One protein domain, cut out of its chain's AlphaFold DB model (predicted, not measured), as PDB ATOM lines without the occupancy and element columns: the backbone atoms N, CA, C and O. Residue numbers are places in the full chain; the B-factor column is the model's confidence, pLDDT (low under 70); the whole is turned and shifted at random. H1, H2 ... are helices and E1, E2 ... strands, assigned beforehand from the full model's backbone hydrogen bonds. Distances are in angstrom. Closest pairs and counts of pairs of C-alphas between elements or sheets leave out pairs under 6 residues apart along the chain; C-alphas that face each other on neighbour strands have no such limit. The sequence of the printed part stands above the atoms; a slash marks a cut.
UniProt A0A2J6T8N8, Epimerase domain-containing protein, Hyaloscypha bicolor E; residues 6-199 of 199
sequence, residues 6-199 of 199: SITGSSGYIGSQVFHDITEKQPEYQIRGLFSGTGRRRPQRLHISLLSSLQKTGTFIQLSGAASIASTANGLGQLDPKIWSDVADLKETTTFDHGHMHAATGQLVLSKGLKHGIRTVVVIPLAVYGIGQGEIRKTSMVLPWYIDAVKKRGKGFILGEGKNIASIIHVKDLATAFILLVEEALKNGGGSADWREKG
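This is residues 6 to 199 of the 199 residues of the protein "Epimerase domain-containing protein" of Hyaloscypha bicolor E (UniProt A0A2J6T8N8). A parallel sheet of four short strands, E2, E1, E3 and E4, is sandwiched between two layers of helices, H1 and H6 over one face, H2 and H4 over the other. Beyond one end of its strands lies a small parallel pair, E5 and E6, and past it H5 makes an arm whose tip, residues 150 to 155, sticks out. The 194 printed residues, under half of them in named elements, hold six named helices and six named strands in the order E1 H1 E2 H2 E3 H3 H4 E4 E5 H5 E6 H6, class mixed. The whole is compact, with a radius of gyration of the C-alphas of 17.7 A, and spans 54 by 36 by 36 A.

E1, residues 6 to 8, has parallel neighbours E2, residues 31 to 34, and E3, residues 59 to 63; N 7 and O 32 are 2.9 A apart and N 61 and O 6 are 2.8 A apart, within hydrogen-bond range. E3 is also parallel to its neighbour E4, residues 119 to 123, with N 60 and O 119 at 2.8 A. H1, residues 13 to 25, is on this sheet, over E2 and E1, at a height of 10.3 A. On the same face, H6, residues 171 to 186, touches H1 at a steep tilt of 63 degrees, the closest C-alphas being those of Val 18 and Ala 175, 4.9 A apart. On the opposite face, H2, residues 43 to 51, is over E1 and touches H4, residues 103 to 116, which is over E4; their tilt is a shallow 15 degrees, and the C-alphas of Gln 44 and Thr 105 come closest, 6.3 A apart. H3, residues 90 to 94, only just touches H4, with 3 pairs of C-alphas within 8 A, the closest those of Thr 94 and Gln 107, 6.4 A apart. E5, residues 127 to 129, and E6, residues 168 to 170, are parallel neighbours, with N 129 and O 169 at 3.0 A. H5, residues 142 to 153, touches no helix. E1 H1 E2, E3 H3 H4 E4 and E5 H5 E6 are strand-helix-strand units, parallel neighbour strands with helices between; E2 H2 E3 is a split one, with E1 between its strands; each crossover is right-handed. In H1 to H6 every O i to N i+4 pair is within hydrogen-bond range.

E1 begins at C-alpha 6, (26.732, -157.493, -32.062). From first to last C-alpha H1 measures 18.6 A, H4 19.9 A, H5 16.6 A and E4 13.3 A. H6, 22.5 A, ends at C-alpha 186, (32.295, -151.255, -39.755).

The two C-alphas farthest apart, those of Lys 56 and Gly 154, are 56.4 A apart. The printed part has no cut; the links E3 to H3, E5 to H5 and H5 to E6 are long. Mean pLDDT of the printed part is 85.5, with residues 35 to 57 and residue 199 under 70.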
ATOM      1  N   SER A   6      27.345-157.041 -33.315       88.12
ATOM      2  CA  SER A   6      26.732-157.493 -32.062       88.12
ATOM      3  C   SER A   6      27.741-157.437 -30.924       88.12
ATOM      4  O   SER A   6      28.856-157.926 -31.081       88.12
ATOM      5  N   ILE A   7      27.345-156.861 -29.788       88.75
ATOM      6  CA  ILE A   7      28.218-156.642 -28.630       88.75
ATOM      7  C   ILE A   7      27.583-157.230 -27.372       88.75
ATOM      8  O   ILE A   7      26.471-156.855 -26.989       88.75
ATOM      9  N   THR A   8      28.294-158.118 -26.687       88.88
ATOM     10  CA  THR A   8      27.891-158.638 -25.368       88.88
ATOM     11  C   THR A   8      28.551-157.852 -24.238       88.88
ATOM     12  O   THR A   8      29.459-157.057 -24.460       88.88
ATOM     13  N   GLY A   9      28.083-158.054 -23.002       85.56
ATOM     14  CA  GLY A   9      28.567-157.274 -21.858       85.56
ATOM     15  C   GLY A   9      28.037-155.836 -21.849       85.56
ATOM     16  O   GLY A   9      28.525-155.003 -21.090       85.56
ATOM     17  N   SER A  10      27.007-155.559 -22.652       84.56
ATOM     18  CA  SER A  10      26.413-154.235 -22.871       84.56
ATOM     19  C   SER A  10      25.671-153.682 -21.649       84.56
ATOM     20  O   SER A  10      25.647-152.475 -21.456       84.56
ATOM     21  N   SER A  11      25.138-154.538 -20.768       84.88
ATOM     22  CA  SER A  11      24.624-154.126 -19.443       84.88
ATOM     23  C   SER A  11      25.717-153.906 -18.395       84.88
ATOM     24  O   SER A  11      25.422-153.500 -17.270       84.88
ATOM     25  N   GLY A  12      26.969-154.244 -18.706       88.44
ATOM     26  CA  GLY A  12      28.090-154.068 -17.793       88.44
ATOM     27  C   GLY A  12      28.462-152.598 -17.620       88.44
ATOM     28  O   GLY A  12      28.027-151.738 -18.376       88.44
ATOM     29  N   TYR A  13      29.325-152.313 -16.644       92.56
ATOM     30  CA  TYR A  13      29.840-150.959 -16.408       92.56
ATOM     31  C   TYR A  13      30.501-150.357 -17.660       92.56
ATOM     32  O   TYR A  13      30.153-149.262 -18.085       92.56
ATOM     33  N   ILE A  14      31.408-151.109 -18.283       93.62
ATOM     34  CA  ILE A  14      32.133-150.666 -19.478       93.62
ATOM     35  C   ILE A  14      31.196-150.652 -20.692       93.62
ATOM     36  O   ILE A  14      31.142-149.666 -21.415       93.62
ATOM     37  N   GLY A  15      30.415-151.721 -20.890       91.44
ATOM     38  CA  GLY A  15      29.493-151.818 -22.021       91.44
ATOM     39  C   GLY A  15      28.449-150.705 -22.024       91.44
ATOM     40  O   GLY A  15      28.197-150.117 -23.068       91.44
ATOM     41  N   SER A  16      27.909-150.340 -20.860       91.81
ATOM     42  CA  SER A  16      26.961-149.233 -20.756       91.81
ATOM     43  C   SER A  16      27.601-147.895 -21.131       91.81
ATOM     44  O   SER A  16      26.939-147.090 -21.772       91.81
ATOM     45  N   GLN A  17      28.873-147.658 -20.783       95.62
ATOM     46  CA  GLN A  17      29.598-146.465 -21.239       95.62
ATOM     47  C   GLN A  17      29.795-146.467 -22.759       95.62
ATOM     48  O   GLN A  17      29.581-145.449 -23.401       95.62
ATOM     49  N   VAL A  18      30.196-147.604 -23.332       92.88
ATOM     50  CA  VAL A  18      30.407-147.736 -24.782       92.88
ATOM     51  C   VAL A  18      29.127-147.414 -25.553       92.88
ATOM     52  O   VAL A  18      29.169-146.667 -26.524       92.88
ATOM     53  N   PHE A  19      27.983-147.951 -25.121       90.69
ATOM     54  CA  PHE A  19      26.704-147.693 -25.785       90.69
ATOM     55  C   PHE A  19      26.246-146.242 -25.646       90.69
ATOM     56  O   PHE A  19      25.712-145.697 -26.611       90.69
ATOM     57  N   HIS A  20      26.489-145.619 -24.493       92.31
ATOM     58  CA  HIS A  20      26.250-144.194 -24.304       92.31
ATOM     59  C   HIS A  20      27.040-143.362 -25.325       92.31
ATOM     60  O   HIS A  20      26.448-142.639 -26.123       92.31
ATOM     61  N   ASP A  21      28.360-143.556 -25.389       93.00
ATOM     62  CA  ASP A  21      29.226-142.816 -26.310       93.00
ATOM     63  C   ASP A  21      28.871-143.049 -27.785       93.00
ATOM     64  O   ASP A  21      28.878-142.103 -28.567       93.00
ATOM     65  N   ILE A  22      28.552-144.288 -28.177       89.00
ATOM     66  CA  ILE A  22      28.110-144.607 -29.543       89.00
ATOM     67  C   ILE A  22      26.810-143.870 -29.869       89.00
ATOM     68  O   ILE A  22      26.694-143.290 -30.942       89.00
ATOM     69  N   THR A  23      25.842-143.872 -28.950       87.19
ATOM     70  CA  THR A  23      24.535-143.238 -29.177       87.19
ATOM     71  C   THR A  23      24.659-141.718 -29.283       87.19
ATOM     72  O   THR A  23      23.955-141.106 -30.081       87.19
ATOM     73  N   GLU A  24      25.560-141.106 -28.509       86.94
ATOM     74  CA  GLU A  24      25.802-139.662 -28.565       86.94
ATOM     75  C   GLU A  24      26.628-139.236 -29.786       86.94
ATOM     76  O   GLU A  24      26.320-138.222 -30.410       86.94
ATOM     77  N   LYS A  25      27.693-139.977 -30.117       84.31
ATOM     78  CA  LYS A  25      28.694-139.549 -31.111       84.31
ATOM     79  C   LYS A  25      28.444-140.095 -32.514       84.31
ATOM     80  O   LYS A  25      28.896-139.479 -33.472       84.31
ATOM     81  N   GLN A  26      27.796-141.253 -32.626       81.62
ATOM     82  CA  GLN A  26      27.615-142.004 -33.875       81.62
ATOM     83  C   GLN A  26      26.188-142.597 -33.954       81.62
ATOM     84  O   GLN A  26      26.018-143.820 -34.044       81.62
ATOM     85  N   PRO A  27      25.128-141.764 -33.861       77.06
ATOM     86  CA  PRO A  27      23.739-142.227 -33.766       77.06
ATOM     87  C   PRO A  27      23.264-143.040 -34.983       77.06
ATOM     88  O   PRO A  27      22.254-143.740 -34.915       77.06
ATOM     89  N   GLU A  28      23.974-142.965 -36.107       79.31
ATOM     90  CA  GLU A  28      23.701-143.724 -37.322       79.31
ATOM     91  C   GLU A  28      24.188-145.184 -37.265       79.31
ATOM     92  O   GLU A  28      23.798-146.001 -38.108       79.31
ATOM     93  N   TYR A  29      25.018-145.551 -36.280       80.12
ATOM     94  CA  TYR A  29      25.574-146.901 -36.171       80.12
ATOM     95  C   TYR A  29      24.508-147.918 -35.740       80.12
ATOM     96  O   TYR A  29      23.928-147.851 -34.658       80.12
ATOM     97  N   GLN A  30      24.296-148.952 -36.562       76.56
ATOM     98  CA  GLN A  30      23.387-150.055 -36.234       76.56
ATOM     99  C   GLN A  30      24.095-151.149 -35.427       76.56
ATOM    100  O   GLN A  30      24.557-152.159 -35.967       76.56
ATOM    101  N   ILE A  31      24.155-150.956 -34.109       80.12
ATOM    102  CA  ILE A  31      24.850-151.855 -33.183       80.12
ATOM    103  C   ILE A  31      23.850-152.562 -32.270       80.12
ATOM    104  O   ILE A  31      23.001-151.949 -31.629       80.12
ATOM    105  N   ARG A  32      23.956-153.892 -32.192       84.44
ATOM    106  CA  ARG A  32      23.087-154.721 -31.356       84.44
ATOM    107  C   ARG A  32      23.761-155.044 -30.024       84.44
ATOM    108  O   ARG A  32      24.667-155.873 -29.972       84.44
ATOM    109  N   GLY A  33      23.269-154.445 -28.944       80.56
ATOM    110  CA  GLY A  33      23.623-154.827 -27.576       80.56
ATOM    111  C   GLY A  33      22.929-156.121 -27.147       80.56
ATOM    112  O   GLY A  33      21.721-156.279 -27.313       80.56
ATOM    113  N   LEU A  34      23.702-157.063 -26.612       78.06
ATOM    114  CA  LEU A  34      23.235-158.327 -26.057       78.06
ATOM    115  C   LEU A  34      23.345-158.314 -24.535       78.06
ATOM    116  O   LEU A  34      24.428-158.405 -23.952       78.06
ATOM    117  N   PHE A  35      22.184-158.263 -23.900       69.81
ATOM    118  CA  PHE A  35      22.048-158.215 -22.455       69.81
ATOM    119  C   PHE A  35      21.892-159.628 -21.888       69.81
ATOM    120  O   PHE A  35      21.131-160.447 -22.410       69.81
ATOM    121  N   SER A  36      22.592-159.933 -20.794       61.59
ATOM    122  CA  SER A  36      22.322-161.160 -20.041       61.59
ATOM    123  C   SER A  36      20.951-161.023 -19.374       61.59
ATOM    124  O   SER A  36      20.789-160.190 -18.483       61.59
ATOM    125  N   GLY A  37      19.960-161.805 -19.811       47.22
ATOM    126  CA  GLY A  37      18.626-161.800 -19.204       47.22
ATOM    127  C   GLY A  37      18.676-162.123 -17.706       47.22
ATOM    128  O   GLY A  37      19.478-162.943 -17.269       47.22
ATOM    129  N   THR A  38      17.790-161.509 -16.922       38.88
ATOM    130  CA  THR A  38      17.693-161.607 -15.449       38.88
ATOM    131  C   THR A  38      17.291-162.992 -14.910       38.88
ATOM    132  O   THR A  38      17.127-163.169 -13.705       38.88
ATOM    133  N   GLY A  39      17.145-164.003 -15.770       36.38
ATOM    134  CA  GLY A  39      16.847-165.381 -15.377       36.38
ATOM    135  C   GLY A  39      18.104-166.246 -15.306       36.38
ATOM    136  O   GLY A  39      19.023-166.070 -16.098       36.38
ATOM    137  N   ARG A  40      18.107-167.251 -14.416       35.31
ATOM    138  CA  ARG A  40      19.133-168.309 -14.225       35.31
ATOM    139  C   ARG A  40      19.448-169.171 -15.477       35.31
ATOM    140  O   ARG A  40      19.821-170.336 -15.354       35.31
ATOM    141  N   ARG A  41      19.295-168.673 -16.706       38.69
ATOM    142  CA  ARG A  41      19.806-169.344 -17.906       38.69
ATOM    143  C   ARG A  41      21.294-169.050 -18.022       38.69
ATOM    144  O   ARG A  41      21.702-167.897 -18.099       38.69
ATOM    145  N   ARG A  42      22.104-170.114 -18.030       44.16
ATOM    146  CA  ARG A  42      23.565-170.023 -18.156       44.16
ATOM    147  C   ARG A  42      23.919-169.118 -19.351       44.16
ATOM    148  O   ARG A  42      23.495-169.446 -20.465       44.16
ATOM    149  N   PRO A  43      24.695-168.033 -19.160       48.06
ATOM    150  CA  PRO A  43      24.969-167.036 -20.202       48.06
ATOM    151  C   PRO A  43      25.541-167.649 -21.493       48.06
ATOM    152  O   PRO A  43      25.267-167.172 -22.588       48.06
ATOM    153  N   GLN A  44      26.241-168.782 -21.390       47.19
ATOM    154  CA  GLN A  44      26.794-169.541 -22.519       47.19
ATOM    155  C   GLN A  44      25.733-170.011 -23.538       47.19
ATOM    156  O   GLN A  44      25.974-169.947 -24.741       47.19
ATOM    157  N   ARG A  45      24.539-170.451 -23.097       44.31
ATOM    158  CA  ARG A  45      23.483-170.930 -24.019       44.31
ATOM    159  C   ARG A  45      22.872-169.796 -24.845       44.31
ATOM    160  O   ARG A  45      22.545-170.017 -26.009       44.31
ATOM    161  N   LEU A  46      22.753-168.602 -24.259       48.34
ATOM    162  CA  LEU A  46      22.283-167.403 -24.959       48.34
ATOM    163  C   LEU A  46      23.262-167.009 -26.068       48.34
ATOM    164  O   LEU A  46      22.839-166.898 -27.217       48.34
ATOM    165  N   HIS A  47      24.562-166.926 -25.763       55.06
ATOM    166  CA  HIS A  47      25.593-166.606 -26.758       55.06
ATOM    167  C   HIS A  47      25.593-167.572 -27.954       55.06
ATOM    168  O   HIS A  47      25.655-167.122 -29.096       55.06
ATOM    169  N   ILE A  48      25.439-168.884 -27.721       52.50
ATOM    170  CA  ILE A  48      25.418-169.896 -28.796       52.50
ATOM    171  C   ILE A  48      24.243-169.686 -29.752       52.50
ATOM    172  O   ILE A  48      24.451-169.646 -30.962       52.50
ATOM    173  N   SER A  49      23.022-169.560 -29.219       56.94
ATOM    174  CA  SER A  49      21.820-169.394 -30.051       56.94
ATOM    175  C   SER A  49      21.885-168.136 -30.916       56.94
ATOM    176  O   SER A  49      21.373-168.100 -32.037       56.94
ATOM    177  N   LEU A  50      22.572-167.115 -30.407       60.81
ATOM    178  CA  LEU A  50      22.647-165.819 -31.044       60.81
ATOM    179  C   LEU A  50      23.735-165.785 -32.113       60.81
ATOM    180  O   LEU A  50      23.442-165.344 -33.218       60.81
ATOM    181  N   LEU A  51      24.915-166.358 -31.856       61.34
ATOM    182  CA  LEU A  51      25.960-166.541 -32.872       61.34
ATOM    183  C   LEU A  51      25.448-167.339 -34.079       61.34
ATOM    184  O   LEU A  51      25.725-166.962 -35.211       61.34
ATOM    185  N   SER A  52      24.627-168.377 -33.868       59.44
ATOM    186  CA  SER A  52      24.001-169.117 -34.977       59.44
ATOM    187  C   SER A  52      22.966-168.311 -35.771       59.44
ATOM    188  O   SER A  52      22.679-168.659 -36.911       59.44
ATOM    189  N   SER A  53      22.403-167.250 -35.181       61.38
ATOM    190  CA  SER A  53      21.451-166.347 -35.845       61.38
ATOM    191  C   SER A  53      22.128-165.200 -36.609       61.38
ATOM    192  O   SER A  53      21.465-164.484 -37.362       61.38
ATOM    193  N   LEU A  54      23.438-165.003 -36.421       63.34
ATOM    194  CA  LEU A  54      24.190-163.980 -37.138       63.34
ATOM    195  C   LEU A  54      24.488-164.452 -38.560       63.34
ATOM    196  O   LEU A  54      24.844-165.603 -38.805       63.34
ATOM    197  N   GLN A  55      24.340-163.537 -39.517       62.06
ATOM    198  CA  GLN A  55      24.717-163.792 -40.905       62.06
ATOM    199  C   GLN A  55      26.235-164.021 -40.989       62.06
ATOM    200  O   GLN A  55      26.992-163.403 -40.242       62.06
ATOM    201  N   LYS A  56      26.688-164.853 -41.941       63.25
ATOM    202  CA  LYS A  56      28.114-165.185 -42.168       63.25
ATOM    203  C   LYS A  56      29.034-163.962 -42.353       63.25
ATOM    204  O   LYS A  56      30.246-164.100 -42.285       63.25
ATOM    205  N   THR A  57      28.470-162.778 -42.593       63.38
ATOM    206  CA  THR A  57      29.176-161.508 -42.823       63.38
ATOM    207  C   THR A  57      29.149-160.543 -41.625       63.38
ATOM    208  O   THR A  57      29.574-159.399 -41.762       63.38
ATOM    209  N   GLY A  58      28.633-160.958 -40.461       78.88
ATOM    210  CA  GLY A  58      28.556-160.116 -39.259       78.88
ATOM    211  C   GLY A  58      29.853-160.048 -38.440       78.88
ATOM    212  O   GLY A  58      30.743-160.889 -38.586       78.88
ATOM    213  N   THR A  59      29.924-159.064 -37.535       88.81
ATOM    214  CA  THR A  59      30.957-158.976 -36.486       88.81
ATOM    215  C   THR A  59      30.338-159.190 -35.112       88.81
ATOM    216  O   THR A  59      29.255-158.678 -34.818       88.81
ATOM    217  N   PHE A  60      31.042-159.920 -34.255       90.62
ATOM    218  CA  PHE A  60      30.659-160.162 -32.875       90.62
ATOM    219  C   PHE A  60      31.800-159.795 -31.928       90.62
ATOM    220  O   PHE A  60      32.879-160.378 -31.989       90.62
ATOM    221  N   ILE A  61      31.545-158.846 -31.035       92.25
ATOM    222  CA  ILE A  61      32.514-158.347 -30.065       92.25
ATOM    223  C   ILE A  61      32.065-158.798 -28.678       92.25
ATOM    224  O   ILE A  61      30.989-158.426 -28.203       92.25
ATOM    225  N   GLN A  62      32.881-159.616 -28.020       92.69
ATOM    226  CA  GLN A  62      32.666-159.980 -26.627       92.69
ATOM    227  C   GLN A  62      33.456-159.028 -25.738       92.69
ATOM    228  O   GLN A  62      34.680-159.071 -25.728       92.69
ATOM    229  N   LEU A  63      32.765-158.228 -24.930       92.00
ATOM    230  CA  LEU A  63      33.415-157.504 -23.844       92.00
ATOM    231  C   LEU A  63      33.508-158.426 -22.621       92.00
ATOM    232  O   LEU A  63      32.494-158.775 -22.008       92.00
ATOM    233  N   SER A  64      34.718-158.891 -22.315       89.62
ATOM    234  CA  SER A  64      35.012-159.720 -21.142       89.62
ATOM    235  C   SER A  64      35.253-158.862 -19.893       89.62
ATOM    236  O   SER A  64      35.289-157.633 -19.943       89.62
ATOM    237  N   GLY A  65      35.389-159.511 -18.736       85.25
ATOM    238  CA  GLY A  65      35.727-158.854 -17.474       85.25
ATOM    239  C   GLY A  65      37.235-158.803 -17.226       85.25
ATOM    240  O   GLY A  65      37.949-159.749 -17.557       85.25
ATOM    241  N   ALA A  66      37.707-157.752 -16.547       83.69
ATOM    242  CA  ALA A  66      39.115-157.608 -16.140       83.69
ATOM    243  C   ALA A  66      39.611-158.716 -15.199       83.69
ATOM    244  O   ALA A  66      40.797-159.016 -15.114       83.69
ATOM    245  N   ALA A  67      38.666-159.386 -14.547       85.44
ATOM    246  CA  ALA A  67      38.878-160.611 -13.797       85.44
ATOM    247  C   ALA A  67      39.549-161.738 -14.613       85.44
ATOM    248  O   ALA A  67      40.125-162.634 -14.009       85.44
ATOM    249  N   SER A  68      39.511-161.697 -15.952       86.94
ATOM    250  CA  SER A  68      40.128-162.727 -16.809       86.94
ATOM    251  C   SER A  68      41.654-162.758 -16.731       86.94
ATOM    252  O   SER A  68      42.243-163.725 -17.179       86.94
ATOM    253  N   ILE A  69      42.314-161.718 -16.226       88.88
ATOM    254  CA  ILE A  69      43.785-161.672 -16.098       88.88
ATOM    255  C   ILE A  69      44.231-161.260 -14.691       88.88
ATOM    256  O   ILE A  69      45.419-161.088 -14.427       88.88
ATOM    257  N   ALA A  70      43.277-161.101 -13.769       86.56
ATOM    258  CA  ALA A  70      43.566-160.811 -12.375       86.56
ATOM    259  C   ALA A  70      44.047-162.086 -11.667       86.56
ATOM    260  O   ALA A  70      43.384-163.121 -11.728       86.56
ATOM    261  N   SER A  71      45.172-161.989 -10.959       84.06
ATOM    262  CA  SER A  71      45.787-163.093 -10.223       84.06
ATOM    263  C   SER A  71      45.985-162.710  -8.759       84.06
ATOM    264  O   SER A  71      46.342-161.579  -8.429       84.06
ATOM    265  N   THR A  72      45.746-163.673  -7.872       83.88
ATOM    266  CA  THR A  72      46.130-163.611  -6.454       83.88
ATOM    267  C   THR A  72      46.941-164.845  -6.057       83.88
ATOM    268  O   THR A  72      46.951-165.222  -4.886       83.88
ATOM    269  N   ALA A  73      47.578-165.512  -7.029       86.62
ATOM    270  CA  ALA A  73      48.261-166.792  -6.825       86.62
ATOM    271  C   ALA A  73      49.405-166.695  -5.802       86.62
ATOM    272  O   ALA A  73      49.609-167.616  -5.017       86.62
ATOM    273  N   ASN A  74      50.078-165.542  -5.742       89.62
ATOM    274  CA  ASN A  74      51.173-165.287  -4.803       89.62
ATOM    275  C   ASN A  74      50.691-164.879  -3.398       89.62
ATOM    276  O   ASN A  74      51.509-164.638  -2.518       89.62
ATOM    277  N   GLY A  75      49.377-164.802  -3.164       90.31
ATOM    278  CA  GLY A  75      48.785-164.356  -1.904       90.31
ATOM    279  C   GLY A  75      48.376-162.880  -1.898       90.31
ATOM    280  O   GLY A  75      48.603-162.124  -2.845       90.31
ATOM    281  N   LEU A  76      47.711-162.458  -0.817       90.75
ATOM    282  CA  LEU A  76      47.173-161.101  -0.692       90.75
ATOM    283  C   LEU A  76      48.297-160.063  -0.632       90.75
ATOM    284  O   LEU A  76      49.197-160.160   0.200       90.75
ATOM    285  N   GLY A  77      48.209-159.037  -1.480       91.94
ATOM    286  CA  GLY A  77      49.156-157.922  -1.476       91.94
ATOM    287  C   GLY A  77      50.552-158.258  -1.994       91.94
ATOM    288  O   GLY A  77      51.447-157.431  -1.853       91.94
ATOM    289  N   GLN A  78      50.759-159.448  -2.556       95.12
ATOM    290  CA  GLN A  78      52.043-159.854  -3.118       95.12
ATOM    291  C   GLN A  78      52.158-159.429  -4.582       95.12
ATOM    292  O   GLN A  78      51.157-159.316  -5.292       95.12
ATOM    293  N   LEU A  79      53.389-159.171  -5.027       92.62
ATOM    294  CA  LEU A  79      53.664-158.857  -6.426       92.62
ATOM    295  C   LEU A  79      53.447-160.106  -7.287       92.62
ATOM    296  O   LEU A  79      54.001-161.168  -7.003       92.62
ATOM    297  N   ASP A  80      52.681-159.958  -8.362       90.81
ATOM    298  CA  ASP A  80      52.716-160.871  -9.500       90.81
ATOM    299  C   ASP A  80      53.576-160.211 -10.592       90.81
ATOM    300  O   ASP A  80      53.230-159.112 -11.037       90.81
ATOM    301  N   PRO A  81      54.726-160.793 -10.977       91.00
ATOM    302  CA  PRO A  81      55.598-160.193 -11.980       91.00
ATOM    303  C   PRO A  81      55.058-160.345 -13.412       91.00
ATOM    304  O   PRO A  81      55.631-159.747 -14.324       91.00
ATOM    305  N   LYS A  82      53.994-161.136 -13.645       91.88
ATOM    306  CA  LYS A  82      53.407-161.304 -14.981       91.88
ATOM    307  C   LYS A  82      52.757-159.994 -15.433       91.88
ATOM    308  O   LYS A  82      51.764-159.537 -14.871       91.88
ATOM    309  N   ILE A  83      53.297-159.427 -16.508       92.12
ATOM    310  CA  ILE A  83      52.690-158.321 -17.251       92.12
ATOM    311  C   ILE A  83      52.041-158.917 -18.496       92.12
ATOM    312  O   ILE A  83      52.723-159.553 -19.294       92.12
ATOM    313  N   TRP A  84      50.733-158.722 -18.638       92.44
ATOM    314  CA  TRP A  84      49.970-159.219 -19.779       92.44
ATOM    315  C   TRP A  84      50.082-158.284 -20.984       92.44
ATOM    316  O   TRP A  84      49.923-157.071 -20.849       92.44
ATOM    317  N   SER A  85      50.278-158.869 -22.161       91.81
ATOM    318  CA  SER A  85      50.168-158.221 -23.463       91.81
ATOM    319  C   SER A  85      49.079-158.896 -24.292       91.81
ATOM    320  O   SER A  85      49.088-160.108 -24.493       91.81
ATOM    321  N   ASP A  86      48.174-158.092 -24.835       88.31
ATOM    322  CA  ASP A  86      47.150-158.506 -25.799       88.31
ATOM    323  C   ASP A  86      47.723-158.944 -27.159       88.31
ATOM    324  O   ASP A  86      47.011-159.540 -27.961       88.31
ATOM    325  N   VAL A  87      49.021-158.718 -27.395       89.94
ATOM    326  CA  VAL A  87      49.746-159.169 -28.589       89.94
ATOM    327  C   VAL A  87      50.653-160.357 -28.268       89.94
ATOM    328  O   VAL A  87      50.552-161.406 -28.904       89.94
ATOM    329  N   ALA A  88      51.545-160.221 -27.281       93.12
ATOM    330  CA  ALA A  88      52.542-161.255 -26.992       93.12
ATOM    331  C   ALA A  88      51.940-162.485 -26.287       93.12
ATOM    332  O   ALA A  88      52.393-163.604 -26.530       93.12
ATOM    333  N   ASP A  89      50.898-162.300 -25.468       93.50
ATOM    334  CA  ASP A  89      50.268-163.370 -24.682       93.50
ATOM    335  C   ASP A  89      48.926-163.836 -25.271       93.50
ATOM    336  O   ASP A  89      48.136-164.502 -24.595       93.50
ATOM    337  N   LEU A  90      48.637-163.519 -26.536       90.94
ATOM    338  CA  LEU A  90      47.363-163.861 -27.175       90.94
ATOM    339  C   LEU A  90      47.054-165.366 -27.095       90.94
ATOM    340  O   LEU A  90      45.935-165.775 -26.780       90.94
ATOM    341  N   LYS A  91      48.055-166.218 -27.344       91.12
ATOM    342  CA  LYS A  91      47.877-167.672 -27.252       91.12
ATOM    343  C   LYS A  91      47.492-168.088 -25.833       91.12
ATOM    344  O   LYS A  91      46.555-168.853 -25.667       91.12
ATOM    345  N   GLU A  92      48.183-167.569 -24.823       91.62
ATOM    346  CA  GLU A  92      47.935-167.910 -23.420       91.62
ATOM    347  C   GLU A  92      46.538-167.452 -22.973       91.62
ATOM    348  O   GLU A  92      45.761-168.241 -22.435       91.62
ATOM    349  N   THR A  93      46.178-166.206 -23.286       88.81
ATOM    350  CA  THR A  93      44.896-165.602 -22.887       88.81
ATOM    351  C   THR A  93      43.683-166.234 -23.571       88.81
ATOM    352  O   THR A  93      42.587-166.260 -23.002       88.81
ATOM    353  N   THR A  94      43.864-166.805 -24.763       88.69
ATOM    354  CA  THR A  94      42.804-167.525 -25.482       88.69
ATOM    355  C   THR A  94      42.710-169.001 -25.093       88.69
ATOM    356  O   THR A  94      41.659-169.609 -25.301       88.69
ATOM    357  N   THR A  95      43.733-169.579 -24.452       89.44
ATOM    358  CA  THR A  95      43.769-171.000 -24.056       89.44
ATOM    359  C   THR A  95      43.774-171.240 -22.547       89.44
ATOM    360  O   THR A  95      44.150-172.327 -22.118       89.44
ATOM    361  N   PHE A  96      43.351-170.269 -21.733       89.56
ATOM    362  CA  PHE A  96      43.178-170.483 -20.292       89.56
ATOM    363  C   PHE A  96      42.305-171.704 -19.970       89.56
ATOM    364  O   PHE A  96      41.336-172.004 -20.676       89.56
ATOM    365  N   ASP A  97      42.598-172.368 -18.852       87.56
ATOM    366  CA  ASP A  97      41.795-173.491 -18.371       87.56
ATOM    367  C   ASP A  97      40.329-173.088 -18.168       87.56
ATOM    368  O   ASP A  97      40.013-171.972 -17.762       87.56
ATOM    369  N   HIS A  98      39.388-174.008 -18.388       81.94
ATOM    370  CA  HIS A  98      37.954-173.696 -18.290       81.94
ATOM    371  C   HIS A  98      37.485-173.238 -16.897       81.94
ATOM    372  O   HIS A  98      36.424-172.617 -16.795       81.94
ATOM    373  N   GLY A  99      38.242-173.547 -15.838       80.56
ATOM    374  CA  GLY A  99      37.999-173.043 -14.482       80.56
ATOM    375  C   GLY A  99      38.416-171.582 -14.287       80.56
ATOM    376  O   GLY A  99      37.970-170.940 -13.336       80.56
ATOM    377  N   HIS A 100      39.231-171.047 -15.196       86.00
ATOM    378  CA  HIS A 100      39.673-169.663 -15.186       86.00
ATOM    379  C   HIS A 100      38.519-168.714 -15.498       86.00
ATOM    380  O   HIS A 100      37.629-169.008 -16.310       86.00
ATOM    381  N   MET A 101      38.519-167.546 -14.856       86.06
ATOM    382  CA  MET A 101      37.423-166.597 -15.006       86.06
ATOM    383  C   MET A 101      37.252-166.181 -16.469       86.06
ATOM    384  O   MET A 101      38.196-165.801 -17.151       86.06
ATOM    385  N   HIS A 102      36.009-166.270 -16.944       87.06
ATOM    386  CA  HIS A 102      35.577-165.930 -18.305       87.06
ATOM    387  C   HIS A 102      36.148-166.782 -19.459       87.06
ATOM    388  O   HIS A 102      35.560-166.743 -20.545       87.06
ATOM    389  N   ALA A 103      37.168-167.622 -19.237       88.19
ATOM    390  CA  ALA A 103      37.845-168.412 -20.275       88.19
ATOM    391  C   ALA A 103      36.880-169.261 -21.116       88.19
ATOM    392  O   ALA A 103      36.843-169.150 -22.342       88.19
ATOM    393  N   ALA A 104      35.996-170.019 -20.457       87.94
ATOM    394  CA  ALA A 104      35.010-170.859 -21.139       87.94
ATOM    395  C   ALA A 104      34.062-170.067 -22.061       87.94
ATOM    396  O   ALA A 104      33.603-170.588 -23.075       87.94
ATOM    397  N   THR A 105      33.745-168.810 -21.726       85.69
ATOM    398  CA  THR A 105      32.870-167.978 -22.572       85.69
ATOM    399  C   THR A 105      33.647-167.368 -23.734       85.69
ATOM    400  O   THR A 105      33.141-167.389 -24.853       85.69
ATOM    401  N   GLY A 106      34.874-166.888 -23.502       88.88
ATOM    402  CA  GLY A 106      35.748-166.371 -24.561       88.88
ATOM    403  C   GLY A 106      36.045-167.430 -25.625       88.88
ATOM    404  O   GLY A 106      35.730-167.237 -26.796       88.88
ATOM    405  N   GLN A 107      36.512-168.609 -25.211       90.38
ATOM    406  CA  GLN A 107      36.802-169.730 -26.120       90.38
ATOM    407  C   GLN A 107      35.574-170.199 -26.906       90.38
ATOM    408  O   GLN A 107      35.669-170.574 -28.078       90.38
ATOM    409  N   LEU A 108      34.391-170.161 -26.290       88.00
ATOM    410  CA  LEU A 108      33.147-170.482 -26.980       88.00
ATOM    411  C   LEU A 108      32.837-169.477 -28.095       88.00
ATOM    412  O   LEU A 108      32.417-169.887 -29.174       88.00
ATOM    413  N   VAL A 109      33.040-168.180 -27.846       88.44
ATOM    414  CA  VAL A 109      32.856-167.133 -28.859       88.44
ATOM    415  C   VAL A 109      33.815-167.357 -30.025       88.44
ATOM    416  O   VAL A 109      33.354-167.442 -31.162       88.44
ATOM    417  N   LEU A 110      35.107-167.551 -29.747       90.38
ATOM    418  CA  LEU A 110      36.134-167.752 -30.774       90.38
ATOM    419  C   LEU A 110      35.877-169.014 -31.613       90.38
ATOM    420  O   LEU A 110      35.792-168.949 -32.840       90.38
ATOM    421  N   SER A 111      35.649-170.158 -30.961       89.25
ATOM    422  CA  SER A 111      35.397-171.437 -31.648       89.25
ATOM    423  C   SER A 111      34.136-171.413 -32.518       89.25
ATOM    424  O   SER A 111      34.107-171.979 -33.614       89.25
ATOM    425  N   LYS A 112      33.070-170.740 -32.067       86.06
ATOM    426  CA  LYS A 112      31.843-170.569 -32.856       86.06
ATOM    427  C   LYS A 112      32.028-169.574 -33.992       86.06
ATOM    428  O   LYS A 112      31.525-169.840 -35.082       86.06
ATOM    429  N   GLY A 113      32.750-168.480 -33.758       87.31
ATOM    430  CA  GLY A 113      33.138-167.526 -34.793       87.31
ATOM    431  C   GLY A 113      33.800-168.230 -35.966       87.31
ATOM    432  O   GLY A 113      33.311-168.145 -37.094       87.31
ATOM    433  N   LEU A 114      34.818-169.040 -35.661       88.19
ATOM    434  CA  LEU A 114      35.526-169.864 -36.635       88.19
ATOM    435  C   LEU A 114      34.580-170.822 -37.376       88.19
ATOM    436  O   LEU A 114      34.512-170.796 -38.603       88.19
ATOM    437  N   LYS A 115      33.779-171.610 -36.643       87.56
ATOM    438  CA  LYS A 115      32.845-172.586 -37.235       87.56
ATOM    439  C   LYS A 115      31.823-171.951 -38.188       87.56
ATOM    440  O   LYS A 115      31.418-172.582 -39.163       87.56
ATOM    441  N   HIS A 116      31.359-170.741 -37.886       84.44
ATOM    442  CA  HIS A 116      30.297-170.069 -38.639       84.44
ATOM    443  C   HIS A 116      30.816-169.009 -39.627       84.44
ATOM    444  O   HIS A 116      30.014-168.409 -40.344       84.44
ATOM    445  N   GLY A 117      32.135-168.797 -39.703       84.88
ATOM    446  CA  GLY A 117      32.767-167.799 -40.575       84.88
ATOM    447  C   GLY A 117      32.585-166.345 -40.119       84.88
ATOM    448  O   GLY A 117      32.898-165.424 -40.871       84.88
ATOM    449  N   ILE A 118      32.109-166.130 -38.892       86.62
ATOM    450  CA  ILE A 118      31.817-164.810 -38.317       86.62
ATOM    451  C   ILE A 118      33.126-164.172 -37.836       86.62
ATOM    452  O   ILE A 118      34.020-164.864 -37.347       86.62
ATOM    453  N   ARG A 119      33.268-162.848 -37.973       90.38
ATOM    454  CA  ARG A 119      34.388-162.125 -37.350       90.38
ATOM    455  C   ARG A 119      34.110-161.984 -35.859       90.38
ATOM    456  O   ARG A 119      33.112-161.373 -35.486       90.38
ATOM    457  N   THR A 120      34.960-162.560 -35.023       92.62
ATOM    458  CA  THR A 120      34.851-162.478 -33.561       92.62
ATOM    459  C   THR A 120      36.067-161.792 -32.966       92.62
ATOM    460  O   THR A 120      37.135-161.869 -33.556       92.62
ATOM    461  N   VAL A 121      35.897-161.158 -31.813       93.69
ATOM    462  CA  VAL A 121      36.989-160.641 -30.976       93.69
ATOM    463  C   VAL A 121      36.545-160.715 -29.512       93.69
ATOM    464  O   VAL A 121      35.352-160.538 -29.218       93.69
ATOM    465  N   VAL A 122      37.465-161.005 -28.595       93.56
ATOM    466  CA  VAL A 122      37.225-161.023 -27.147       93.56
ATOM    467  C   VAL A 122      38.089-159.953 -26.490       93.56
ATOM    468  O   VAL A 122      39.279-160.130 -26.268       93.56
ATOM    469  N   VAL A 123      37.465-158.846 -26.095       93.62
ATOM    470  CA  VAL A 123      38.157-157.748 -25.417       93.62
ATOM    471  C   VAL A 123      38.260-158.060 -23.928       93.62
ATOM    472  O   VAL A 123      37.245-158.089 -23.226       93.62
ATOM    473  N   ILE A 124      39.480-158.270 -23.435       93.06
ATOM    474  CA  ILE A 124      39.775-158.400 -22.005       93.06
ATOM    475  C   ILE A 124      40.326-157.059 -21.506       93.06
ATOM    476  O   ILE A 124      41.476-156.733 -21.782       93.06
ATOM    477  N   PRO A 125      39.531-156.254 -20.783       91.69
ATOM    478  CA  PRO A 125      40.012-154.985 -20.266       91.69
ATOM    479  C   PRO A 125      40.912-155.197 -19.046       91.69
ATOM    480  O   PRO A 125      40.812-156.197 -18.340       91.69
ATOM    481  N   LEU A 126      41.732-154.201 -18.742       90.38
ATOM    482  CA  LEU A 126      42.415-154.071 -17.455       90.38
ATOM    483  C   LEU A 126      41.475-153.477 -16.383       90.38
ATOM    484  O   LEU A 126      40.281-153.288 -16.631       90.38
ATOM    485  N   ALA A 127      41.958-153.224 -15.163       91.38
ATOM    486  CA  ALA A 127      41.090-152.740 -14.087       91.38
ATOM    487  C   ALA A 127      40.523-151.339 -14.398       91.38
ATOM    488  O   ALA A 127      41.251-150.402 -14.710       91.38
ATOM    489  N   VAL A 128      39.200-151.179 -14.311       94.31
ATOM    490  CA  VAL A 128      38.523-149.953 -14.772       94.31
ATOM    491  C   VAL A 128      37.995-149.131 -13.603       94.31
ATOM    492  O   VAL A 128      37.303-149.651 -12.721       94.31
ATOM    493  N   TYR A 129      38.273-147.828 -13.622       94.69
ATOM    494  CA  TYR A 129      37.797-146.869 -12.626       94.69
ATOM    495  C   TYR A 129      37.054-145.688 -13.269       94.69
ATOM    496  O   TYR A 129      36.814-145.667 -14.478       94.69
ATOM    497  N   GLY A 130      36.634-144.734 -12.439       95.00
ATOM    498  CA  GLY A 130      35.940-143.522 -12.866       95.00
ATOM    499  C   GLY A 130      34.437-143.549 -12.619       95.00
ATOM    500  O   GLY A 130      33.887-144.530 -12.116       95.00
ATOM    501  N   ILE A 131      33.790-142.437 -12.964       95.94
ATOM    502  CA  ILE A 131      32.333-142.338 -13.046       95.94
ATOM    503  C   ILE A 131      31.974-142.246 -14.527       95.94
ATOM    504  O   ILE A 131      32.389-141.324 -15.234       95.94
ATOM    505  N   GLY A 132      31.216-143.234 -14.984       95.81
ATOM    506  CA  GLY A 132      30.672-143.291 -16.329       95.81
ATOM    507  C   GLY A 132      29.359-142.520 -16.474       95.81
ATOM    508  O   GLY A 132      28.722-142.113 -15.503       95.81
ATOM    509  N   GLN A 133      28.948-142.357 -17.721       96.19
ATOM    510  CA  GLN A 133      27.686-141.775 -18.157       96.19
ATOM    511  C   GLN A 133      26.681-142.833 -18.628       96.19
ATOM    512  O   GLN A 133      25.510-142.504 -18.776       96.19
ATOM    513  N   GLY A 134      27.111-144.095 -18.758       90.88
ATOM    514  CA  GLY A 134      26.249-145.211 -19.131       90.88
ATOM    515  C   GLY A 134      24.944-145.280 -18.329       90.88
ATOM    516  O   GLY A 134      24.926-145.128 -17.105       90.88
ATOM    517  N   GLU A 135      23.845-145.535 -19.030       87.38
ATOM    518  CA  GLU A 135      22.478-145.483 -18.513       87.38
ATOM    519  C   GLU A 135      22.190-146.600 -17.503       87.38
ATOM    520  O   GLU A 135      21.405-146.413 -16.575       87.38
ATOM    521  N   ILE A 136      22.836-147.759 -17.663       88.69
ATOM    522  CA  ILE A 136      22.596-148.947 -16.837       88.69
ATOM    523  C   ILE A 136      23.503-148.943 -15.609       88.69
ATOM    524  O   ILE A 136      23.065-149.264 -14.502       88.69
ATOM    525  N   ARG A 137      24.790-148.616 -15.784       89.94
ATOM    526  CA  ARG A 137      25.771-148.679 -14.696       89.94
ATOM    527  C   ARG A 137      26.863-147.629 -14.860       89.94
ATOM    528  O   ARG A 137      27.609-147.653 -15.830       89.94
ATOM    529  N   LYS A 138      27.002-146.769 -13.846       93.75
ATOM    530  CA  LYS A 138      27.927-145.620 -13.844       93.75
ATOM    531  C   LYS A 138      29.192-145.814 -13.014       93.75
ATOM    532  O   LYS A 138      30.086-144.980 -13.085       93.75
ATOM    533  N   THR A 139      29.293-146.883 -12.229       92.38
ATOM    534  CA  THR A 139      30.462-147.139 -11.377       92.38
ATOM    535  C   THR A 139      30.960-148.571 -11.518       92.38
ATOM    536  O   THR A 139      30.178-149.511 -11.719       92.38
ATOM    537  N   SER A 140      32.276-148.740 -11.364       90.94
ATOM    538  CA  SER A 140      32.908-150.055 -11.273       90.94
ATOM    539  C   SER A 140      32.562-150.759  -9.952       90.94
ATOM    540  O   SER A 140      31.782-150.262  -9.142       90.94
ATOM    541  N   MET A 141      33.092-151.966  -9.753       87.12
ATOM    542  CA  MET A 141      32.828-152.772  -8.556       87.12
ATOM    543  C   MET A 141      33.892-152.570  -7.470       87.12
ATOM    544  O   MET A 141      33.561-152.311  -6.320       87.12
ATOM    545  N   VAL A 142      35.171-152.674  -7.844       85.88
ATOM    546  CA  VAL A 142      36.281-152.810  -6.887       85.88
ATOM    547  C   VAL A 142      36.567-151.509  -6.140       85.88
ATOM    548  O   VAL A 142      36.702-151.521  -4.919       85.88
ATOM    549  N   LEU A 143      36.638-150.379  -6.850       90.31
ATOM    550  CA  LEU A 143      36.992-149.105  -6.225       90.31
ATOM    551  C   LEU A 143      35.916-148.620  -5.232       90.31
ATOM    552  O   LEU A 143      36.296-148.240  -4.125       90.31
ATOM    553  N   PRO A 144      34.601-148.697  -5.534       92.06
ATOM    554  CA  PRO A 144      33.573-148.397  -4.536       92.06
ATOM    555  C   PRO A 144      33.663-149.276  -3.287       92.06
ATOM    556  O   PRO A 144      33.617-148.748  -2.182       92.06
ATOM    557  N   TRP A 145      33.896-150.585  -3.433       92.50
ATOM    558  CA  TRP A 145      34.080-151.474  -2.279       92.50
ATOM    559  C   TRP A 145      35.283-151.087  -1.418       92.50
ATOM    560  O   TRP A 145      35.200-151.128  -0.190       92.50
ATOM    561  N   TYR A 146      36.391-150.680  -2.045       91.81
ATOM    562  CA  TYR A 146      37.555-150.182  -1.318       91.81
ATOM    563  C   TYR A 146      37.234-148.886  -0.557       91.81
ATOM    564  O   TYR A 146      37.533-148.782   0.633       91.81
ATOM    565  N   ILE A 147      36.567-147.928  -1.209       93.56
ATOM    566  CA  ILE A 147      36.143-146.663  -0.589       93.56
ATOM    567  C   ILE A 147      35.220-146.927   0.605       93.56
ATOM    568  O   ILE A 147      35.423-146.350   1.674       93.56
ATOM    569  N   ASP A 148      34.241-147.817   0.455       95.56
ATOM    570  CA  ASP A 148      33.306-148.172   1.522       95.56
ATOM    571  C   ASP A 148      34.027-148.828   2.706       95.56
ATOM    572  O   ASP A 148      33.756-148.495   3.864       95.56
ATOM    573  N   ALA A 149      35.000-149.704   2.439       95.94
ATOM    574  CA  ALA A 149      35.821-150.322   3.475       95.94
ATOM    575  C   ALA A 149      36.664-149.289   4.243       95.94
ATOM    576  O   ALA A 149      36.715-149.332   5.475       95.94
ATOM    577  N   VAL A 150      37.283-148.332   3.542       97.69
ATOM    578  CA  VAL A 150      38.051-147.240   4.163       97.69
ATOM    579  C   VAL A 150      37.147-146.350   5.013       97.69
ATOM    580  O   VAL A 150      37.477-146.084   6.169       97.69
ATOM    581  N   LYS A 151      35.982-145.946   4.486       97.56
ATOM    582  CA  LYS A 151      34.991-145.144   5.220       97.56
ATOM    583  C   LYS A 151      34.533-145.843   6.493       97.56
ATOM    584  O   LYS A 151      34.561-145.242   7.561       97.56
ATOM    585  N   LYS A 152      34.174-147.127   6.400       97.75
ATOM    586  CA  LYS A 152      33.729-147.928   7.548       97.75
ATOM    587  C   LYS A 152      34.820-148.086   8.608       97.75
ATOM    588  O   LYS A 152      34.518-148.117   9.796       97.75
ATOM    589  N   ARG A 153      36.083-148.200   8.192       97.25
ATOM    590  CA  ARG A 153      37.231-148.330   9.101       97.25
ATOM    591  C   ARG A 153      37.694-146.986   9.680       97.25
ATOM    592  O   ARG A 153      38.414-146.982  10.675       97.25
ATOM    593  N   GLY A 154      37.341-145.871   9.040       98.12
ATOM    594  CA  GLY A 154      37.814-144.525   9.379       98.12
ATOM    595  C   GLY A 154      39.288-144.267   9.038       98.12
ATOM    596  O   GLY A 154      39.825-143.229   9.407       98.12
ATOM    597  N   LYS A 155      39.964-145.206   8.363       96.50
ATOM    598  CA  LYS A 155      41.371-145.085   7.954       96.50
ATOM    599  C   LYS A 155      41.699-145.992   6.774       96.50
ATOM    600  O   LYS A 155      41.126-147.076   6.633       96.50
ATOM    601  N   GLY A 156      42.649-145.540   5.956       95.25
ATOM    602  CA  GLY A 156      43.219-146.319   4.859       95.25
ATOM    603  C   GLY A 156      43.862-147.617   5.346       95.25
ATOM    604  O   GLY A 156      44.193-147.771   6.526       95.25
ATOM    605  N   PHE A 157      44.019-148.572   4.433       94.19
ATOM    606  CA  PHE A 157      44.651-149.847   4.738       94.19
ATOM    607  C   PHE A 157      45.382-150.434   3.541       94.19
ATOM    608  O   PHE A 157      45.037-150.172   2.388       94.19
ATOM    609  N   ILE A 158      46.358-151.273   3.870       93.31
ATOM    610  CA  ILE A 158      47.113-152.111   2.949       93.31
ATOM    611  C   ILE A 158      46.760-153.564   3.278       93.31
ATOM    612  O   ILE A 158      46.584-153.914   4.449       93.31
ATOM    613  N   LEU A 159      46.593-154.390   2.247       90.06
ATOM    614  CA  LEU A 159      46.437-155.835   2.391       90.06
ATOM    615  C   LEU A 159      47.802-156.493   2.200       90.06
ATOM    616  O   LEU A 159      48.505-156.152   1.251       90.06
ATOM    617  N   GLY A 160      48.160-157.433   3.078       92.56
ATOM    618  CA  GLY A 160      49.462-158.104   3.031       92.56
ATOM    619  C   GLY A 160      50.625-157.109   3.016       92.56
ATOM    620  O   GLY A 160      50.635-156.156   3.793       92.56
ATOM    621  N   GLU A 161      51.579-157.321   2.109       94.12
ATOM    622  CA  GLU A 161      52.755-156.454   1.945       94.12
ATOM    623  C   GLU A 161      52.520-155.232   1.038       94.12
ATOM    624  O   GLU A 161      53.382-154.360   0.965       94.12
ATOM    625  N   GLY A 162      51.376-155.143   0.346       94.19
ATOM    626  CA  GLY A 162      51.054-154.011  -0.534       94.19
ATOM    627  C   GLY A 162      51.961-153.854  -1.758       94.19
ATOM    628  O   GLY A 162      52.102-152.749  -2.273       94.19
ATOM    629  N   LYS A 163      52.590-154.938  -2.213       95.12
ATOM    630  CA  LYS A 163      53.499-154.986  -3.367       95.12
ATOM    631  C   LYS A 163      52.792-155.285  -4.691       95.12
ATOM    632  O   LYS A 163      53.435-155.287  -5.736       95.12
ATOM    633  N   ASN A 164      51.494-155.583  -4.661       92.44
ATOM    634  CA  ASN A 164      50.724-155.868  -5.865       92.44
ATOM    635  C   ASN A 164      50.638-154.631  -6.771       92.44
ATOM    636  O   ASN A 164      50.407-153.515  -6.308       92.44
ATOM    637  N   ILE A 165      50.755-154.851  -8.076       91.06
ATOM    638  CA  ILE A 165      50.650-153.810  -9.099       91.06
ATOM    639  C   ILE A 165      49.483-154.172 -10.013       91.06
ATOM    640  O   ILE A 165      49.282-155.339 -10.342       91.06
ATOM    641  N   ALA A 166      48.691-153.176 -10.403       89.12
ATOM    642  CA  ALA A 166      47.617-153.347 -11.370       89.12
ATOM    643  C   ALA A 166      47.599-152.164 -12.336       89.12
ATOM    644  O   ALA A 166      47.592-151.009 -11.909       89.12
ATOM    645  N   SER A 167      47.533-152.454 -13.632       91.06
ATOM    646  CA  SER A 167      47.210-151.441 -14.634       91.06
ATOM    647  C   SER A 167      45.752-151.023 -14.466       91.06
ATOM    648  O   SER A 167      44.868-151.881 -14.355       91.06
ATOM    649  N   ILE A 168      45.499-149.712 -14.476       92.06
ATOM    650  CA  ILE A 168      44.153-149.138 -14.375       92.06
ATOM    651  C   ILE A 168      43.869-148.150 -15.511       92.06
ATOM    652  O   ILE A 168      44.761-147.428 -15.943       92.06
ATOM    653  N   ILE A 169      42.618-148.090 -15.972       95.00
ATOM    654  CA  ILE A 169      42.153-147.144 -17.002       95.00
ATOM    655  C   ILE A 169      40.824-146.521 -16.594       95.00
ATOM    656  O   ILE A 169      39.983-147.160 -15.947       95.00
ATOM    657  N   HIS A 170      40.620-145.263 -16.970       96.69
ATOM    658  CA  HIS A 170      39.338-144.608 -16.786       96.69
ATOM    659  C   HIS A 170      38.312-145.168 -17.784       96.69
ATOM    660  O   HIS A 170      38.622-145.415 -18.948       96.69
ATOM    661  N   VAL A 171      37.060-145.354 -17.358       96.56
ATOM    662  CA  VAL A 171      36.023-145.985 -18.199       96.56
ATOM    663  C   VAL A 171      35.777-145.261 -19.522       96.56
ATOM    664  O   VAL A 171      35.501-145.913 -20.522       96.56
ATOM    665  N   LYS A 172      35.908-143.930 -19.544       96.69
ATOM    666  CA  LYS A 172      35.718-143.122 -20.758       96.69
ATOM    667  C   LYS A 172      36.844-143.329 -21.778       96.69
ATOM    668  O   LYS A 172      36.574-143.407 -22.974       96.69
ATOM    669  N   ASP A 173      38.079-143.500 -21.310       96.94
ATOM    670  CA  ASP A 173      39.225-143.756 -22.191       96.94
ATOM    671  C   ASP A 173      39.135-145.168 -22.774       96.94
ATOM    672  O   ASP A 173      39.305-145.367 -23.974       96.94
ATOM    673  N   LEU A 174      38.755-146.145 -21.942       95.75
ATOM    674  CA  LEU A 174      38.499-147.506 -22.408       95.75
ATOM    675  C   LEU A 174      37.342-147.560 -23.414       95.75
ATOM    676  O   LEU A 174      37.432-148.280 -24.405       95.75
ATOM    677  N   ALA A 175      36.265-146.806 -23.181       95.12
ATOM    678  CA  ALA A 175      35.159-146.720 -24.127       95.12
ATOM    679  C   ALA A 175      35.608-146.114 -25.462       95.12
ATOM    680  O   ALA A 175      35.246-146.637 -26.510       95.12
ATOM    681  N   THR A 176      36.464-145.089 -25.429       95.12
ATOM    682  CA  THR A 176      37.058-144.498 -26.638       95.12
ATOM    683  C   THR A 176      37.879-145.528 -27.416       95.12
ATOM    684  O   THR A 176      37.661-145.698 -28.613       95.12
ATOM    685  N   ALA A 177      38.752-146.286 -26.746       93.94
ATOM    686  CA  ALA A 177      39.516-147.360 -27.387       93.94
ATOM    687  C   ALA A 177      38.607-148.450 -27.984       93.94
ATOM    688  O   ALA A 177      38.855-148.956 -29.076       93.94
ATOM    689  N   PHE A 178      37.514-148.785 -27.297       93.81
ATOM    690  CA  PHE A 178      36.544-149.760 -27.786       93.81
ATOM    691  C   PHE A 178      35.770-149.254 -29.015       93.81
ATOM    692  O   PHE A 178      35.454-150.041 -29.907       93.81
ATOM    693  N   ILE A 179      35.476-147.954 -29.096       92.19
ATOM    694  CA  ILE A 179      34.833-147.354 -30.275       92.19
ATOM    695  C   ILE A 179      35.734-147.476 -31.502       92.19
ATOM    696  O   ILE A 179      35.227-147.838 -32.556       92.19
ATOM    697  N   LEU A 180      37.053-147.309 -31.365       93.69
ATOM    698  CA  LEU A 180      37.984-147.539 -32.479       93.69
ATOM    699  C   LEU A 180      37.857-148.970 -33.032       93.69
ATOM    700  O   LEU A 180      37.785-149.169 -34.240       93.69
ATOM    701  N   LEU A 181      37.731-149.977 -32.161       93.44
ATOM    702  CA  LEU A 181      37.495-151.364 -32.584       93.44
ATOM    703  C   LEU A 181      36.147-151.540 -33.309       93.44
ATOM    704  O   LEU A 181      36.041-152.306 -34.272       93.44
ATOM    705  N   VAL A 182      35.105-150.837 -32.861       91.31
ATOM    706  CA  VAL A 182      33.794-150.813 -33.526       91.31
ATOM    707  C   VAL A 182      33.888-150.148 -34.903       91.31
ATOM    708  O   VAL A 182      33.326-150.669 -35.865       91.31
ATOM    709  N   GLU A 183      34.624-149.047 -35.030       91.69
ATOM    710  CA  GLU A 183      34.868-148.366 -36.304       91.69
ATOM    711  C   GLU A 183      35.623-149.274 -37.287       91.69
ATOM    712  O   GLU A 183      35.233-149.378 -38.450       91.69
ATOM    713  N   GLU A 184      36.636-150.019 -36.829       92.94
ATOM    714  CA  GLU A 184      37.301-151.043 -37.649       92.94
ATOM    715  C   GLU A 184      36.322-152.145 -38.087       92.94
ATOM    716  O   GLU A 184      36.304-152.544 -39.255       92.94
ATOM    717  N   ALA A 185      35.430-152.597 -37.198       90.38
ATOM    718  CA  ALA A 185      34.418-153.599 -37.531       90.38
ATOM    719  C   ALA A 185      33.448-153.149 -38.640       90.38
ATOM    720  O   ALA A 185      32.951-153.999 -39.393       90.38
ATOM    721  N   LEU A 186      33.168-151.843 -38.734       87.62
ATOM    722  CA  LEU A 186      32.295-151.255 -39.755       87.62
ATOM    723  C   LEU A 186      32.956-151.190 -41.138       87.62
ATOM    724  O   LEU A 186      32.253-151.167 -42.149       87.62
ATOM    725  N   LYS A 187      34.291-151.209 -41.211       88.31
ATOM    726  CA  LYS A 187      35.023-151.199 -42.483       88.31
ATOM    727  C   LYS A 187      34.889-152.538 -43.219       88.31
ATOM    728  O   LYS A 187      34.749-153.617 -42.624       88.31
ATOM    729  N   ASN A 188      34.994-152.483 -44.550       82.44
ATOM    730  CA  ASN A 188      35.080-153.680 -45.391       82.44
ATOM    731  C   ASN A 188      36.238-154.569 -44.918       82.44
ATOM    732  O   ASN A 188      37.327-154.080 -44.635       82.44
ATOM    733  N   GLY A 189      35.998-155.874 -44.778       82.81
ATOM    734  CA  GLY A 189      37.013-156.819 -44.294       82.81
ATOM    735  C   GLY A 189      37.320-156.733 -42.793       82.81
ATOM    736  O   GLY A 189      37.675-157.745 -42.205       82.81
ATOM    737  N   GLY A 190      36.995-155.624 -42.122       86.44
ATOM    738  CA  GLY A 190      37.177-155.435 -40.671       86.44
ATOM    739  C   GLY A 190      38.320-154.487 -40.365       86.44
ATOM    740  O   GLY A 190      38.842-154.501 -39.253       86.44
ATOM    741  N   GLY A 191      38.711-153.717 -41.384       90.19
ATOM    742  CA  GLY A 191      39.771-152.740 -41.294       90.19
ATOM    743  C   GLY A 191      41.097-153.374 -40.888       90.19
ATOM    744  O   GLY A 191      41.465-154.429 -41.404       90.19
ATOM    745  N   SER A 192      41.801-152.705 -39.985       91.81
ATOM    746  CA  SER A 192      43.142-153.071 -39.522       91.81
ATOM    747  C   SER A 192      43.153-153.841 -38.200       91.81
ATOM    748  O   SER A 192      44.228-154.208 -37.737       91.81
ATOM    749  N   ALA A 193      41.992-154.073 -37.583       92.12
ATOM    750  CA  ALA A 193      41.907-154.831 -36.340       92.12
ATOM    751  C   ALA A 193      42.136-156.333 -36.565       92.12
ATOM    752  O   ALA A 193      41.804-156.883 -37.622       92.12
ATOM    753  N   ASP A 194      42.657-157.000 -35.538       91.50
ATOM    754  CA  ASP A 194      42.751-158.452 -35.496       91.50
ATOM    755  C   ASP A 194      41.404-159.083 -35.113       91.50
ATOM    756  O   ASP A 194      40.664-158.597 -34.256       91.50
ATOM    757  N   TRP A 195      41.071-160.189 -35.780       91.00
ATOM    758  CA  TRP A 195      39.805-160.900 -35.612       91.00
ATOM    759  C   TRP A 195      40.034-162.415 -35.594       91.00
ATOM    760  O   TRP A 195      41.014-162.932 -36.137       91.00
ATOM    761  N   ARG A 196      39.035-163.148 -35.099       89.06
ATOM    762  CA  ARG A 196      38.964-164.617 -35.073       89.06
ATOM    763  C   ARG A 196      40.073-165.207 -34.210       89.06
ATOM    764  O   ARG A 196      40.076-164.987 -33.020       89.06
ATOM    765  N   GLU A 197      40.987-165.985 -34.775       84.12
ATOM    766  CA  GLU A 197      42.070-166.615 -34.009       84.12
ATOM    767  C   GLU A 197      43.094-165.593 -33.498       84.12
ATOM    768  O   GLU A 197      43.874-165.909 -32.605       84.12
ATOM    769  N   LYS A 198      43.089-164.382 -34.073       83.75
ATOM    770  CA  LYS A 198      44.003-163.298 -33.718       83.75
ATOM    771  C   LYS A 198      43.420-162.268 -32.742       83.75
ATOM    772  O   LYS A 198      44.160-161.393 -32.318       83.75
ATOM    773  N   GLY A 199      42.125-162.338 -32.420       69.12
ATOM    774  CA  GLY A 199      41.418-161.303 -31.654       69.12
ATOM    775  C   GLY A 199      40.400-161.857 -30.677       69.12
ATOM    776  O   GLY A 199      39.907-162.979 -30.899       69.12
TER     777      GLY A 199